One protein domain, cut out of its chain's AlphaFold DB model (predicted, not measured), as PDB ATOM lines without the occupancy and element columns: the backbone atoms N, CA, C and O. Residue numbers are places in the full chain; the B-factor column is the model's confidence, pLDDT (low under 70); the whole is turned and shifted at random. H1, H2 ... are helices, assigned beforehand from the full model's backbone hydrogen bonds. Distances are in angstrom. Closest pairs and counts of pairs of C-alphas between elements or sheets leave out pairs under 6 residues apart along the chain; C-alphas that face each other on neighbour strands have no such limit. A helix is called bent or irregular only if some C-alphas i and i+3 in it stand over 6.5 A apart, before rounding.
ATOM      1  N   ARG A 125      24.878  12.513 -35.712       38.59
ATOM      2  CA  ARG A 125      25.415  12.986 -34.425       38.59
ATOM      3  C   ARG A 125      26.710  13.806 -34.508       38.59
ATOM      4  O   ARG A 125      27.017  14.550 -33.580       38.59
ATOM      5  N   GLN A 126      27.501  13.699 -35.582       39.25
ATOM      6  CA  GLN A 126      28.708  14.532 -35.748       39.25
ATOM      7  C   GLN A 126      28.396  15.941 -36.274       39.25
ATOM      8  O   GLN A 126      29.145  16.873 -35.981       39.25
ATOM      9  N   LEU A 127      27.279  16.115 -36.989       41.97
ATOM     10  CA  LEU A 127      26.774  17.429 -37.410       41.97
ATOM     11  C   LEU A 127      26.163  18.204 -36.229       41.97
ATOM     12  O   LEU A 127      26.300  19.422 -36.166       41.97
ATOM     13  N   GLU A 128      25.589  17.497 -35.249       39.62
ATOM     14  CA  GLU A 128      24.944  18.079 -34.058       39.62
ATOM     15  C   GLU A 128      25.900  18.892 -33.166       39.62
ATOM     16  O   GLU A 128      25.480  19.852 -32.534       39.62
ATOM     17  N   ARG A 129      27.204  18.576 -33.128       40.31
ATOM     18  CA  ARG A 129      28.158  19.264 -32.228       40.31
ATOM     19  C   ARG A 129      28.773  20.548 -32.795       40.31
ATOM     20  O   ARG A 129      29.530  21.206 -32.091       40.31
ATOM     21  N   SER A 130      28.500  20.899 -34.055       43.53
ATOM     22  CA  SER A 130      29.033  22.117 -34.707       43.53
ATOM     23  C   SER A 130      27.979  22.899 -35.513       43.53
ATOM     24  O   SER A 130      28.354  23.765 -36.303       43.53
ATOM     25  N   GLY A 131      26.686  22.570 -35.390       40.38
ATOM     26  CA  GLY A 131      25.781  22.674 -36.537       40.38
ATOM     27  C   GLY A 131      24.354  23.161 -36.312       40.38
ATOM     28  O   GLY A 131      23.526  22.806 -37.140       40.38
ATOM     29  N   ASP A 132      24.041  23.994 -35.318       42.38
ATOM     30  CA  ASP A 132      22.672  24.542 -35.188       42.38
ATOM     31  C   ASP A 132      22.208  25.326 -36.439       42.38
ATOM     32  O   ASP A 132      21.041  25.256 -36.819       42.38
ATOM     33  N   GLU A 133      23.118  25.978 -37.174       48.34
ATOM     34  CA  GLU A 133      22.775  26.675 -38.429       48.34
ATOM     35  C   GLU A 133      22.722  25.774 -39.676       48.34
ATOM     36  O   GLU A 133      21.938  26.034 -40.587       48.34
ATOM     37  N   LEU A 134      23.539  24.714 -39.757       50.09
ATOM     38  CA  LEU A 134      23.502  23.779 -40.897       50.09
ATOM     39  C   LEU A 134      22.317  22.805 -40.781       50.09
ATOM     40  O   LEU A 134      21.749  22.413 -41.802       50.09
ATOM     41  N   LEU A 135      21.888  22.485 -39.552       51.47
ATOM     42  CA  LEU A 135      20.695  21.685 -39.254       51.47
ATOM     43  C   LEU A 135      19.423  22.301 -39.860       51.47
ATOM     44  O   LEU A 135      18.573  21.576 -40.379       51.47
ATOM     45  N   GLY A 136      19.332  23.633 -39.921       56.12
ATOM     46  CA  GLY A 136      18.213  24.334 -40.557       56.12
ATOM     47  C   GLY A 136      18.053  24.032 -42.053       56.12
ATOM     48  O   GLY A 136      16.932  24.046 -42.557       56.12
ATOM     49  N   ILE A 137      19.147  23.711 -42.757       57.78
ATOM     50  CA  ILE A 137      19.141  23.388 -44.195       57.78
ATOM     51  C   ILE A 137      18.984  21.883 -44.426       57.78
ATOM     52  O   ILE A 137      18.420  21.478 -45.441       57.78
ATOM     53  N   THR A 138      19.393  21.042 -43.466       60.53
ATOM     54  CA  THR A 138      19.206  19.584 -43.574       60.53
ATOM     55  C   THR A 138      17.746  19.162 -43.730       60.53
ATOM     56  O   THR A 138      17.490  18.106 -44.294       60.53
ATOM     57  N   LYS A 139      16.780  20.011 -43.350       65.56
ATOM     58  CA  LYS A 139      15.351  19.761 -43.603       65.56
ATOM     59  C   LYS A 139      14.994  19.678 -45.098       65.56
ATOM     60  O   LYS A 139      13.997  19.057 -45.447       65.56
ATOM     61  N   TYR A 140      15.786  20.302 -45.974       57.88
ATOM     62  CA  TYR A 140      15.569  20.306 -47.428       57.88
ATOM     63  C   TYR A 140      16.264  19.148 -48.151       57.88
ATOM     64  O   TYR A 140      16.058  18.942 -49.346       57.88
ATOM     65  N   LEU A 141      17.104  18.416 -47.429       60.31
ATOM     66  CA  LEU A 141      18.051  17.439 -47.935       60.31
ATOM     67  C   LEU A 141      17.530  16.024 -47.632       60.31
ATOM     68  O   LEU A 141      17.184  15.723 -46.491       60.31
ATOM     69  N   GLY A 142      17.447  15.143 -48.637       55.38
ATOM     70  CA  GLY A 142      17.012  13.756 -48.427       55.38
ATOM     71  C   GLY A 142      18.040  12.909 -47.668       55.38
ATOM     72  O   GLY A 142      19.205  13.285 -47.547       55.38
ATOM     73  N   GLN A 143      17.654  11.724 -47.181       51.31
ATOM     74  CA  GLN A 143      18.553  10.841 -46.407       51.31
ATOM     75  C   GLN A 143      19.838  10.447 -47.166       51.31
ATOM     76  O   GLN A 143      20.886  10.260 -46.550       51.31
ATOM     77  N   ASP A 144      19.790  10.379 -48.501       47.72
ATOM     78  CA  ASP A 144      20.948  10.068 -49.351       47.72
ATOM     79  C   ASP A 144      21.836  11.276 -49.676       47.72
ATOM     80  O   ASP A 144      22.970  11.115 -50.142       47.72
ATOM     81  N   SER A 145      21.350  12.486 -49.406       48.12
ATOM     82  CA  SER A 145      22.068  13.722 -49.691       48.12
ATOM     83  C   SER A 145      23.206  13.984 -48.697       48.12
ATOM     84  O   SER A 145      24.098  14.755 -49.005       48.12
ATOM     85  N   ALA A 146      23.315  13.260 -47.577       49.25
ATOM     86  CA  ALA A 146      24.425  13.377 -46.613       49.25
ATOM     87  C   ALA A 146      25.850  13.161 -47.199       49.25
ATOM     88  O   ALA A 146      26.845  13.282 -46.487       49.25
ATOM     89  N   LYS A 147      25.961  12.854 -48.499       59.62
ATOM     90  CA  LYS A 147      27.195  12.655 -49.272       59.62
ATOM     91  C   LYS A 147      27.762  13.931 -49.927       59.62
ATOM     92  O   LYS A 147      28.756  13.821 -50.636       59.62
ATOM     93  N   TRP A 148      27.166  15.118 -49.742       63.25
ATOM     94  CA  TRP A 148      27.636  16.354 -50.408       63.25
ATOM     95  C   TRP A 148      28.730  17.133 -49.651       63.25
ATOM     96  O   TRP A 148      29.343  18.025 -50.239       63.25
ATOM     97  N   ILE A 149      29.003  16.810 -48.381       66.81
ATOM     98  CA  ILE A 149      30.092  17.425 -47.603       66.81
ATOM     99  C   ILE A 149      31.291  16.480 -47.586       66.81
ATOM    100  O   ILE A 149      31.161  15.308 -47.221       66.81
ATOM    101  N   SER A 150      32.480  16.976 -47.932       72.88
ATOM    102  CA  SER A 150      33.681  16.151 -47.841       72.88
ATOM    103  C   SER A 150      34.072  15.907 -46.375       72.88
ATOM    104  O   SER A 150      33.877  16.754 -45.500       72.88
ATOM    105  N   LYS A 151      34.713  14.763 -46.088       73.81
ATOM    106  CA  LYS A 151      35.297  14.495 -44.754       73.81
ATOM    107  C   LYS A 151      36.248  15.605 -44.310       73.81
ATOM    108  O   LYS A 151      36.364  15.882 -43.120       73.81
ATOM    109  N   ARG A 152      36.943  16.205 -45.278       76.88
ATOM    110  CA  ARG A 152      37.865  17.312 -45.056       76.88
ATOM    111  C   ARG A 152      37.113  18.544 -44.565       76.88
ATOM    112  O   ARG A 152      37.516  19.099 -43.553       76.88
ATOM    113  N   ASP A 153      36.008  18.911 -45.204       77.06
ATOM    114  CA  ASP A 153      35.227  20.090 -44.816       77.06
ATOM    115  C   ASP A 153      34.583  19.906 -43.434       77.06
ATOM    116  O   ASP A 153      34.638  20.808 -42.603       77.06
ATOM    117  N   LEU A 154      34.063  18.708 -43.126       76.44
ATOM    118  CA  LEU A 154      33.578  18.380 -41.774       76.44
ATOM    119  C   LEU A 154      34.692  18.486 -40.721       76.44
ATOM    120  O   LEU A 154      34.475  18.962 -39.601       76.44
ATOM    121  N   LYS A 155      35.908  18.055 -41.072       80.38
ATOM    122  CA  LYS A 155      37.060  18.159 -40.178       80.38
ATOM    123  C   LYS A 155      37.496  19.614 -39.983       80.38
ATOM    124  O   LYS A 155      37.717  20.005 -38.842       80.38
ATOM    125  N   ASP A 156      37.526  20.413 -41.049       81.69
ATOM    126  CA  ASP A 156      37.797  21.855 -41.002       81.69
ATOM    127  C   ASP A 156      36.763  22.580 -40.110       81.69
ATOM    128  O   ASP A 156      37.141  23.395 -39.271       81.69
ATOM    129  N   LEU A 157      35.471  22.237 -40.201       79.06
ATOM    130  CA  LEU A 157      34.415  22.837 -39.370       79.06
ATOM    131  C   LEU A 157      34.491  22.461 -37.882       79.06
ATOM    132  O   LEU A 157      34.187  23.294 -37.028       79.06
ATOM    133  N   SER A 158      34.886  21.224 -37.571       79.44
ATOM    134  CA  SER A 158      35.010  20.735 -36.185       79.44
ATOM    135  C   SER A 158      36.295  21.199 -35.485       79.44
ATOM    136  O   SER A 158      36.387  21.178 -34.254       79.44
ATOM    137  N   MET A 159      37.293  21.655 -36.246       83.44
ATOM    138  CA  MET A 159      38.574  22.151 -35.738       83.44
ATOM    139  C   MET A 159      38.502  23.640 -35.382       83.44
ATOM    140  O   MET A 159      39.182  24.483 -35.963       83.44
ATOM    141  N   THR A 160      37.656  23.968 -34.407       80.88
ATOM    142  CA  THR A 160      37.499  25.329 -33.868       80.88
ATOM    143  C   THR A 160      38.662  25.730 -32.957       80.88
ATOM    144  O   THR A 160      39.426  24.884 -32.502       80.88
ATOM    145  N   THR A 161      38.776  27.017 -32.619       78.44
ATOM    146  CA  THR A 161      39.822  27.529 -31.710       78.44
ATOM    147  C   THR A 161      39.722  26.997 -30.276       78.44
ATOM    148  O   THR A 161      40.676  27.129 -29.512       78.44
ATOM    149  N   SER A 162      38.587  26.399 -29.909       78.38
ATOM    150  CA  SER A 162      38.356  25.696 -28.641       78.38
ATOM    151  C   SER A 162      38.631  24.191 -28.713       78.38
ATOM    152  O   SER A 162      38.637  23.526 -27.681       78.38
ATOM    153  N   THR A 163      38.852  23.633 -29.907       83.00
ATOM    154  CA  THR A 163      39.074  22.194 -30.093       83.00
ATOM    155  C   THR A 163      40.522  21.833 -29.767       83.00
ATOM    156  O   THR A 163      41.459  22.479 -30.237       83.00
ATOM    157  N   GLU A 164      40.742  20.771 -28.995       84.19
ATOM    158  CA  GLU A 164      42.099  20.300 -28.717       84.19
ATOM    159  C   GLU A 164      42.848  19.960 -30.019       84.19
ATOM    160  O   GLU A 164      42.316  19.325 -30.930       84.19
ATOM    161  N   GLY A 165      44.098  20.419 -30.129       86.31
ATOM    162  CA  GLY A 165      44.936  20.167 -31.302       86.31
ATOM    163  C   GLY A 165      44.625  21.022 -32.538       86.31
ATOM    164  O   GLY A 165      45.294  20.837 -33.558       86.31
ATOM    165  N   TRP A 166      43.697  21.989 -32.464       88.75
ATOM    166  CA  TRP A 166      43.310  22.827 -33.612       88.75
ATOM    167  C   TRP A 166      44.500  23.548 -34.259       88.75
ATOM    168  O   TRP A 166      44.601  23.601 -35.480       88.75
ATOM    169  N   VAL A 167      45.443  24.050 -33.454       88.19
ATOM    170  CA  VAL A 167      46.632  24.759 -33.954       88.19
ATOM    171  C   VAL A 167      47.461  23.856 -34.859       88.19
ATOM    172  O   VAL A 167      47.807  24.246 -35.968       88.19
ATOM    173  N   LYS A 168      47.768  22.638 -34.391       89.31
ATOM    174  CA  LYS A 168      48.555  21.671 -35.161       89.31
ATOM    175  C   LYS A 168      47.820  21.301 -36.447       89.31
ATOM    176  O   LYS A 168      48.408  21.364 -37.519       89.31
ATOM    177  N   TYR A 169      46.526  21.002 -36.328       90.94
ATOM    178  CA  TYR A 169      45.675  20.691 -37.470       90.94
ATOM    179  C   TYR A 169      45.726  21.783 -38.542       90.94
ATOM    180  O   TYR A 169      45.992  21.482 -39.701       90.94
ATOM    181  N   TRP A 170      45.501  23.046 -38.170       89.12
ATOM    182  CA  TRP A 170      45.440  24.143 -39.133       89.12
ATOM    183  C   TRP A 170      46.800  24.492 -39.735       89.12
ATOM    184  O   TRP A 170      46.859  24.814 -40.917       89.12
ATOM    185  N   LEU A 171      47.893  24.381 -38.978       90.00
ATOM    186  CA  LEU A 171      49.240  24.535 -39.535       90.00
ATOM    187  C   LEU A 171      49.514  23.475 -40.611       90.00
ATOM    188  O   LEU A 171      49.896  23.824 -41.725       90.00
ATOM    189  N   ASP A 172      49.228  22.203 -40.320       89.56
ATOM    190  CA  ASP A 172      49.395  21.106 -41.279       89.56
ATOM    191  C   ASP A 172      48.449  21.260 -42.485       89.56
ATOM    192  O   ASP A 172      48.846  21.053 -43.632       89.56
ATOM    193  N   ARG A 173      47.203  21.683 -42.240       89.06
ATOM    194  CA  ARG A 173      46.157  21.874 -43.255       89.06
ATOM    195  C   ARG A 173      46.470  22.998 -44.240       89.06
ATOM    196  O   ARG A 173      46.079  22.882 -45.402       89.06
ATOM    197  N   LEU A 174      47.116  24.071 -43.784       87.00
ATOM    198  CA  LEU A 174      47.435  25.258 -44.587       87.00
ATOM    199  C   LEU A 174      48.810  25.173 -45.261       87.00
ATOM    200  O   LEU A 174      49.074  25.915 -46.202       87.00
ATOM    201  N   LYS A 175      49.679  24.255 -44.824       87.56
ATOM    202  CA  LYS A 175      51.025  24.059 -45.380       87.56
ATOM    203  C   LYS A 175      51.062  23.810 -46.900       87.56
ATOM    204  O   LYS A 175      51.961  24.344 -47.542       87.56
ATOM    205  N   PRO A 176      50.114  23.074 -47.514       87.00
ATOM    206  CA  PRO A 176      50.066  22.925 -48.972       87.00
ATOM    207  C   PRO A 176      49.597  24.183 -49.717       87.00
ATOM    208  O   PRO A 176      49.693  24.232 -50.935       87.00
ATOM    209  N   GLU A 177      49.057  25.183 -49.016       83.94
ATOM    210  CA  GLU A 177      48.421  26.369 -49.605       83.94
ATOM    211  C   GLU A 177      49.298  27.629 -49.489       83.94
ATOM    212  O   GLU A 177      48.832  28.724 -49.784       83.94
ATOM    213  N   LEU A 178      50.564  27.502 -49.071       81.81
ATOM    214  CA  LEU A 178      51.455  28.628 -48.746       81.81
ATOM    215  C   LEU A 178      51.524  29.724 -49.819       81.81
ATOM    216  O   LEU A 178      51.620  30.897 -49.468       81.81
ATOM    217  N   GLU A 179      51.447  29.354 -51.095       77.75
ATOM    218  CA  GLU A 179      51.526  30.277 -52.236       77.75
ATOM    219  C   GLU A 179      50.285  31.169 -52.394       77.75
ATOM    220  O   GLU A 179      50.375  32.254 -52.962       77.75
ATOM    221  N   ILE A 180      49.134  30.731 -51.878       75.00
ATOM    222  CA  ILE A 180      47.853  31.447 -51.978       75.00
ATOM    223  C   ILE A 180      47.410  32.060 -50.641       75.00
ATOM    224  O   ILE A 180      46.383  32.738 -50.577       75.00
ATOM    225  N   LEU A 181      48.162  31.830 -49.558       73.12
ATOM    226  CA  LEU A 181      47.870  32.419 -48.254       73.12
ATOM    227  C   LEU A 181      48.269  33.900 -48.207       73.12
ATOM    228  O   LEU A 181      49.293  34.291 -48.769       73.12
ATOM    229  N   PRO A 182      47.546  34.732 -47.436       80.69
ATOM    230  CA  PRO A 182      48.014  36.075 -47.113       80.69
ATOM    231  C   PRO A 182      49.414  36.022 -46.485       80.69
ATOM    232  O   PRO A 182      49.640  35.228 -45.570       80.69
ATOM    233  N   ALA A 183      50.331  36.895 -46.912       84.31
ATOM    234  CA  ALA A 183      51.737  36.872 -46.484       84.31
ATOM    235  C   ALA A 183      51.957  36.769 -44.953       84.31
ATOM    236  O   ALA A 183      52.806  35.979 -44.530       84.31
ATOM    237  N   PRO A 184      51.179  37.461 -44.088       83.44
ATOM    238  CA  PRO A 184      51.291  37.289 -42.638       83.44
ATOM    239  C   PRO A 184      50.957  35.868 -42.164       83.44
ATOM    240  O   PRO A 184      51.594  35.364 -41.245       83.44
ATOM    241  N   ILE A 185      49.982  35.210 -42.794       85.44
ATOM    242  CA  ILE A 185      49.559  33.844 -42.464       85.44
ATOM    243  C   ILE A 185      50.543  32.823 -43.035       85.44
ATOM    244  O   ILE A 185      50.907  31.889 -42.328       85.44
ATOM    245  N   ALA A 186      51.035  33.023 -44.260       84.38
ATOM    246  CA  ALA A 186      52.063  32.169 -44.856       84.38
ATOM    247  C   ALA A 186      53.316  32.101 -43.968       84.38
ATOM    248  O   ALA A 186      53.793  31.013 -43.651       84.38
ATOM    249  N   LYS A 187      53.776  33.256 -43.465       86.81
ATOM    250  CA  LYS A 187      54.900  33.344 -42.521       86.81
ATOM    251  C   LYS A 187      54.618  32.594 -41.214       86.81
ATOM    252  O   LYS A 187      55.471  31.862 -40.723       86.81
ATOM    253  N   ILE A 188      53.402  32.719 -40.679       87.25
ATOM    254  CA  ILE A 188      52.965  31.984 -39.483       87.25
ATOM    255  C   ILE A 188      52.980  30.467 -39.711       87.25
ATOM    256  O   ILE A 188      53.424  29.733 -38.831       87.25
ATOM    257  N   VAL A 189      52.512  29.995 -40.868       86.62
ATOM    258  CA  VAL A 189      52.468  28.563 -41.211       86.62
ATOM    259  C   VAL A 189      53.871  28.003 -41.474       86.62
ATOM    260  O   VAL A 189      54.148  26.868 -41.103       86.62
ATOM    261  N   GLN A 190      54.776  28.798 -42.053       85.94
ATOM    262  CA  GLN A 190      56.178  28.417 -42.272       85.94
ATOM    263  C   GLN A 190      56.982  28.330 -40.966       85.94
ATOM    264  O   GLN A 190      57.793  27.422 -40.797       85.94
ATOM    265  N   GLU A 191      56.765  29.265 -40.038       82.25
ATOM    266  CA  GLU A 191      57.501  29.347 -38.766       82.25
ATOM    267  C   GLU A 191      56.863  28.505 -37.641       82.25
ATOM    268  O   GLU A 191      57.513  28.155 -36.648       82.25
ATOM    269  N   GLY A 192      55.566  28.219 -37.755       70.81
ATOM    270  CA  GLY A 192      54.751  27.607 -36.715       70.81
ATOM    271  C   GLY A 192      54.945  26.098 -36.618       70.81
ATOM    272  O   GLY A 192      54.478  25.353 -37.466       70.81
ATOM    273  N   ASN A 193      55.556  25.638 -35.520       65.38
ATOM    274  CA  ASN A 193      55.662  24.209 -35.181       65.38
ATOM    275  C   ASN A 193      54.792  23.794 -33.975       65.38
ATOM    276  O   ASN A 193      54.610  22.605 -33.729       65.38
ATOM    277  N   SER A 194      54.282  24.746 -33.177       67.31
ATOM    278  CA  SER A 194      53.394  24.472 -32.033       67.31
ATOM    279  C   SER A 194      52.729  25.736 -31.471       67.31
ATOM    280  O   SER A 194      53.213  26.852 -31.670       67.31
ATOM    281  N   ALA A 195      51.656  25.556 -30.687       64.12
ATOM    282  CA  ALA A 195      50.933  26.641 -30.012       64.12
ATOM    283  C   ALA A 195      51.826  27.515 -29.112       64.12
ATOM    284  O   ALA A 195      51.686  28.735 -29.105       64.12
ATOM    285  N   LYS A 196      52.799  26.908 -28.413       66.06
ATOM    286  CA  LYS A 196      53.741  27.621 -27.531       66.06
ATOM    287  C   LYS A 196      54.677  28.576 -28.285       66.06
ATOM    288  O   LYS A 196      55.088  29.578 -27.717       66.06
ATOM    289  N   LYS A 197      55.006  28.287 -29.550       66.31
ATOM    290  CA  LYS A 197      55.911  29.115 -30.373       66.31
ATOM    291  C   LYS A 197      55.203  30.259 -31.105       66.31
ATOM    292  O   LYS A 197      55.868  31.161 -31.603       66.31
ATOM    293  N   LEU A 198      53.873  30.226 -31.179       71.62
ATOM    294  CA  LEU A 198      53.088  31.219 -31.914       71.62
ATOM    295  C   LEU A 198      52.939  32.542 -31.151       71.62
ATOM    296  O   LEU A 198      52.927  33.592 -31.789       71.62
ATOM    297  N   GLY A 199      52.869  32.521 -29.815       76.38
ATOM    298  CA  GLY A 199      52.787  33.737 -28.991       76.38
ATOM    299  C   GLY A 199      51.745  34.737 -29.517       76.38
ATOM    300  O   GLY A 199      50.602  34.368 -29.782       76.38
ATOM    301  N   ALA A 200      52.157  35.986 -29.759       73.38
ATOM    302  CA  ALA A 200      51.296  37.050 -30.294       73.38
ATOM    303  C   ALA A 200      50.725  36.775 -31.705       73.38
ATOM    304  O   ALA A 200      49.693  37.333 -32.076       73.38
ATOM    305  N   LYS A 201      51.348  35.886 -32.493       80.62
ATOM    306  CA  LYS A 201      50.877  35.505 -33.838       80.62
ATOM    307  C   LYS A 201      49.641  34.596 -33.796       80.62
ATOM    308  O   LYS A 201      48.972  34.432 -34.816       80.62
ATOM    309  N   MET A 202      49.313  34.041 -32.624       83.00
ATOM    310  CA  MET A 202      48.144  33.182 -32.420       83.00
ATOM    311  C   MET A 202      46.842  33.881 -32.825       83.00
ATOM    312  O   MET A 202      46.037  33.294 -33.540       83.00
ATOM    313  N   ASN A 203      46.671  35.152 -32.454       83.38
ATOM    314  CA  ASN A 203      45.455  35.914 -32.753       83.38
ATOM    315  C   ASN A 203      45.235  36.075 -34.269       83.38
ATOM    316  O   ASN A 203      44.104  35.999 -34.750       83.38
ATOM    317  N   GLY A 204      46.318  36.244 -35.036       82.00
ATOM    318  CA  GLY A 204      46.264  36.318 -36.498       82.00
ATOM    319  C   GLY A 204      45.806  35.001 -37.129       82.00
ATOM    320  O   GLY A 204      44.921  35.004 -37.987       82.00
ATOM    321  N   LEU A 205      46.346  33.872 -36.656       84.12
ATOM    322  CA  LEU A 205      45.931  32.539 -37.102       84.12
ATOM    323  C   LEU A 205      44.477  32.237 -36.713       84.12
ATOM    324  O   LEU A 205      43.714  31.768 -37.553       84.12
ATOM    325  N   GLN A 206      44.075  32.552 -35.478       86.62
ATOM    326  CA  GLN A 206      42.696  32.397 -35.004       86.62
ATOM    327  C   GLN A 206      41.712  33.193 -35.865       86.62
ATOM    328  O   GLN A 206      40.709  32.644 -36.314       86.62
ATOM    329  N   SER A 207      42.015  34.466 -36.145       79.56
ATOM    330  CA  SER A 207      41.171  35.314 -36.994       79.56
ATOM    331  C   SER A 207      41.047  34.753 -38.413       79.56
ATOM    332  O   SER A 207      39.945  34.691 -38.958       79.56
ATOM    333  N   TYR A 208      42.154  34.290 -39.003       83.38
ATOM    334  CA  TYR A 208      42.143  33.686 -40.335       83.38
ATOM    335  C   TYR A 208      41.329  32.387 -40.381       83.38
ATOM    336  O   TYR A 208      40.473  32.231 -41.250       83.38
ATOM    337  N   VAL A 209      41.541  31.482 -39.420       83.31
ATOM    338  CA  VAL A 209      40.776  30.233 -39.293       83.31
ATOM    339  C   VAL A 209      39.288  30.523 -39.088       83.31
ATOM    340  O   VAL A 209      38.449  29.900 -39.737       83.31
ATOM    341  N   GLY A 210      38.941  31.510 -38.259       75.31
ATOM    342  CA  GLY A 210      37.560  31.960 -38.071       75.31
ATOM    343  C   GLY A 210      36.918  32.448 -39.374       75.31
ATOM    344  O   GLY A 210      35.830  32.002 -39.734       75.31
ATOM    345  N   LYS A 211      37.615  33.299 -40.140       75.19
ATOM    346  CA  LYS A 211      37.138  33.775 -41.452       75.19
ATOM    347  C   LYS A 211      36.983  32.636 -42.457       75.19
ATOM    348  O   LYS A 211      35.974  32.569 -43.152       75.19
ATOM    349  N   ARG A 212      37.952  31.721 -42.519       79.88
ATOM    350  CA  ARG A 212      37.927  30.576 -43.437       79.88
ATOM    351  C   ARG A 212      36.803  29.601 -43.111       79.88
ATOM    352  O   ARG A 212      36.088  29.184 -44.012       79.88
ATOM    353  N   THR A 213      36.632  29.249 -41.840       76.75
ATOM    354  CA  THR A 213      35.542  28.362 -41.403       76.75
ATOM    355  C   THR A 213      34.177  29.009 -41.625       76.75
ATOM    356  O   THR A 213      33.257  28.322 -42.054       76.75
ATOM    357  N   SER A 214      34.046  30.325 -41.428       71.56
ATOM    358  CA  SER A 214      32.835  31.072 -41.790       71.56
ATOM    359  C   SER A 214      32.562  31.041 -43.299       71.56
ATOM    360  O   SER A 214      31.452  30.695 -43.695       71.56
ATOM    361  N   ALA A 215      33.565  31.302 -44.143       70.25
ATOM    362  CA  ALA A 215      33.420  31.225 -45.598       70.25
ATOM    363  C   ALA A 215      33.047  29.808 -46.071       70.25
ATOM    364  O   ALA A 215      32.154  29.652 -46.900       70.25
ATOM    365  N   LEU A 216      33.671  28.777 -45.489       71.75
ATOM    366  CA  LEU A 216      33.343  27.378 -45.759       71.75
ATOM    367  C   LEU A 216      31.898  27.052 -45.359       71.75
ATOM    368  O   LEU A 216      31.203  26.381 -46.114       71.75
ATOM    369  N   ARG A 217      31.412  27.538 -44.206       73.38
ATOM    370  CA  ARG A 217      29.999  27.366 -43.818       73.38
ATOM    371  C   ARG A 217      29.073  27.958 -44.871       73.38
ATOM    372  O   ARG A 217      28.169  27.260 -45.313       73.38
ATOM    373  N   GLU A 218      29.311  29.192 -45.298       70.25
ATOM    374  CA  GLU A 218      28.482  29.849 -46.315       70.25
ATOM    375  C   GLU A 218      28.511  29.111 -47.659       70.25
ATOM    376  O   GLU A 218      27.470  28.909 -48.284       70.25
ATOM    377  N   GLU A 219      29.677  28.625 -48.087       71.69
ATOM    378  CA  GLU A 219      29.796  27.805 -49.292       71.69
ATOM    379  C   GLU A 219      29.028  26.482 -49.170       71.69
ATOM    380  O   GLU A 219      28.288  26.102 -50.080       71.69
ATOM    381  N   LEU A 220      29.153  25.790 -48.036       72.31
ATOM    382  CA  LEU A 220      28.429  24.549 -47.780       72.31
ATOM    383  C   LEU A 220      26.916  24.781 -47.744       72.31
ATOM    384  O   LEU A 220      26.180  24.001 -48.343       72.31
ATOM    385  N   LYS A 221      26.442  25.881 -47.143       74.56
ATOM    386  CA  LYS A 221      25.028  26.280 -47.217       74.56
ATOM    387  C   LYS A 221      24.584  26.419 -48.686       74.56
ATOM    388  O   LYS A 221      23.544  25.880 -49.059       74.56
ATOM    389  N   ARG A 222      25.381  27.063 -49.556       73.06
ATOM    390  CA  ARG A 222      25.037  27.241 -50.988       73.06
ATOM    391  C   ARG A 222      24.970  25.905 -51.717       73.06
ATOM    392  O   ARG A 222      24.022  25.646 -52.460       73.06
ATOM    393  N   ARG A 223      25.962  25.041 -51.483       72.31
ATOM    394  CA  ARG A 223      26.007  23.687 -52.052       72.31
ATOM    395  C   ARG A 223      24.804  22.861 -51.602       72.31
ATOM    396  O   ARG A 223      24.192  22.208 -52.440       72.31
ATOM    397  N   ALA A 224      24.414  22.945 -50.332       74.94
ATOM    398  CA  ALA A 224      23.244  22.258 -49.795       74.94
ATOM    399  C   ALA A 224      21.951  22.639 -50.534       74.94
ATOM    400  O   ALA A 224      21.236  21.756 -51.005       74.94
ATOM    401  N   PHE A 225      21.675  23.938 -50.708       76.44
ATOM    402  CA  PHE A 225      20.504  24.393 -51.468       76.44
ATOM    403  C   PHE A 225      20.548  23.939 -52.933       76.44
ATOM    404  O   PHE A 225      19.529  23.520 -53.486       76.44
ATOM    405  N   ALA A 226      21.720  23.977 -53.576       73.88
ATOM    406  CA  ALA A 226      21.882  23.482 -54.943       73.88
ATOM    407  C   ALA A 226      21.602  21.972 -55.052       73.88
ATOM    408  O   ALA A 226      20.890  21.546 -55.963       73.88
ATOM    409  N   VAL A 227      22.111  21.176 -54.106       75.56
ATOM    410  CA  VAL A 227      21.875  19.728 -54.030       75.56
ATOM    411  C   VAL A 227      20.399  19.428 -53.788       75.56
ATOM    412  O   VAL A 227      19.837  18.618 -54.519       75.56
ATOM    413  N   ALA A 228      19.747  20.120 -52.851       76.19
ATOM    414  CA  ALA A 228      18.323  19.943 -52.567       76.19
ATOM    415  C   ALA A 228      17.450  20.207 -53.810       76.19
ATOM    416  O   ALA A 228      16.589  19.397 -54.159       76.19
ATOM    417  N   LYS A 229      17.711  21.297 -54.549       79.00
ATOM    418  CA  LYS A 229      17.016  21.586 -55.820       79.00
ATOM    419  C   LYS A 229      17.261  20.492 -56.865       79.00
ATOM    420  O   LYS A 229      16.324  20.038 -57.524       79.00
ATOM    421  N   GLN A 230      18.509  20.041 -57.002       75.75
ATOM    422  CA  GLN A 230      18.880  18.994 -57.955       75.75
ATOM    423  C   GLN A 230      18.229  17.646 -57.621       75.75
ATOM    424  O   GLN A 230      17.818  16.919 -58.529       75.75
ATOM    425  N   GLU A 231      18.113  17.313 -56.338       77.94
ATOM    426  CA  GLU A 231      17.433  16.113 -55.858       77.94
ATOM    427  C   GLU A 231      15.958  16.132 -56.274       77.94
ATOM    428  O   GLU A 231      15.490  15.176 -56.893       77.94
ATOM    429  N   ARG A 232      15.255  17.259 -56.082       81.19
ATOM    430  CA  ARG A 232      13.854  17.415 -56.517       81.19
ATOM    431  C   ARG A 232      13.677  17.281 -58.028       81.19
ATOM    432  O   ARG A 232      12.775  16.575 -58.475       81.19
ATOM    433  N   ILE A 233      14.565  17.874 -58.826       78.00
ATOM    434  CA  ILE A 233      14.554  17.709 -60.294       78.00
ATOM    435  C   ILE A 233      14.796  16.245 -60.685       78.00
ATOM    436  O   ILE A 233      14.179  15.729 -61.617       78.00
ATOM    437  N   THR A 234      15.703  15.567 -59.987       77.56
ATOM    438  CA  THR A 234      16.039  14.166 -60.258       77.56
ATOM    439  C   THR A 234      14.868  13.244 -59.916       77.56
ATOM    440  O   THR A 234      14.514  12.393 -60.732       77.56
ATOM    441  N   ILE A 235      14.205  13.469 -58.778       82.56
ATOM    442  CA  ILE A 235      12.959  12.786 -58.407       82.56
ATOM    443  C   ILE A 235      11.898  13.003 -59.490       82.56
ATOM    444  O   ILE A 235      11.368  12.025 -60.010       82.56
TER     445      ILE A 235
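AT A GLANCE: This is residues 125 to 235 of the 547 residues of an uncharacterized protein of Candidatus Sungbacteria bacterium RIFCSPHIGHO2_02_FULL_51_29 (UniProt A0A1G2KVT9). One long helix, H7, runs along most of an elongated shape, with shorter helices strung beside it: H2 and H3 by its later part, H4 by its middle, H5 and H6 by its kinked beginning. H1 meets H2 at a corner and is apart from H7. The printed part has 111 residues, with seven named helices, H1 to H7 in chain order, and no named strand: all helix. It is loose, with a radius of gyration of the C-alphas of 16.4 A and spans of 53 by 28 by 18 A.

IN THESE COORDINATES: H7, residues 195 to 235, is 49.4 A long, from C-alpha 195 at (50.933, 26.641, -30.012) to C-alpha 235 at (12.959, 12.786, -58.407), with a kink of 86 degrees near residue 202. H6 is residues 183 to 191, 12.2 A; H5 166 to 177, 17.2 A; H4 151 to 158, 10.6 A; H3 143 to 147; H2 132 to 138, 10.3 A; H1 125 to 128, beginning at (25.415, 12.986, -34.425). H5 and H7 are irregular, with C-alphas 173 and 176 at 7.0 A and 197 and 200 at 9.2 A; H3 only just, with 144 and 147 at 6.8 A.

HOW THE PARTS SIT: H7 is the hub. Its residues 198 to 208 touch H6, closest C-alphas Leu 205 and Ile 185, 6.6 A. Its residues 213 to 217 touch H4 at a steep tilt of 55 degrees, opposite ways, closest C-alphas Thr 213 and Leu 157, 6.0 A. Its residues 217 to 225 touch H2 at a shallow tilt of 23 degrees, the same way, closest C-alphas Lys 221 and Leu 134, 7.0 A. H5 only just touches H7, with 3 pairs of C-alphas within 8 A, closest Val 167 and Ala 195, 6.1 A. H3 is close to H7 but not clearly touching, closest C-alphas Ser 145 and Val 227, 7.4 A. H1 and H2 only just touch, only at the corner, with 3 pairs of C-alphas within 8 A, closest Glu 128 and Leu 135, 7.6 A. Every O i to N i+4 pair is within hydrogen-bond range in H4 and H6, against 31 of 37 in H7, 6 of 8 in H5, 1 of 3 in H2 and 0 of 1 in H3, where O i to N i+3 gives 2 of 4 in H2 and 0 of 2 in H3; H1 is too short for an i+4 pair.

THE WHOLE: The C-alphas farthest apart, those of Lys 197 and Ile 235, are 53.8 A apart. The printed part has no cut and no long link. Mean pLDDT of the printed part is 72.9; residues 125 to 149 and 193 to 197 are under 70.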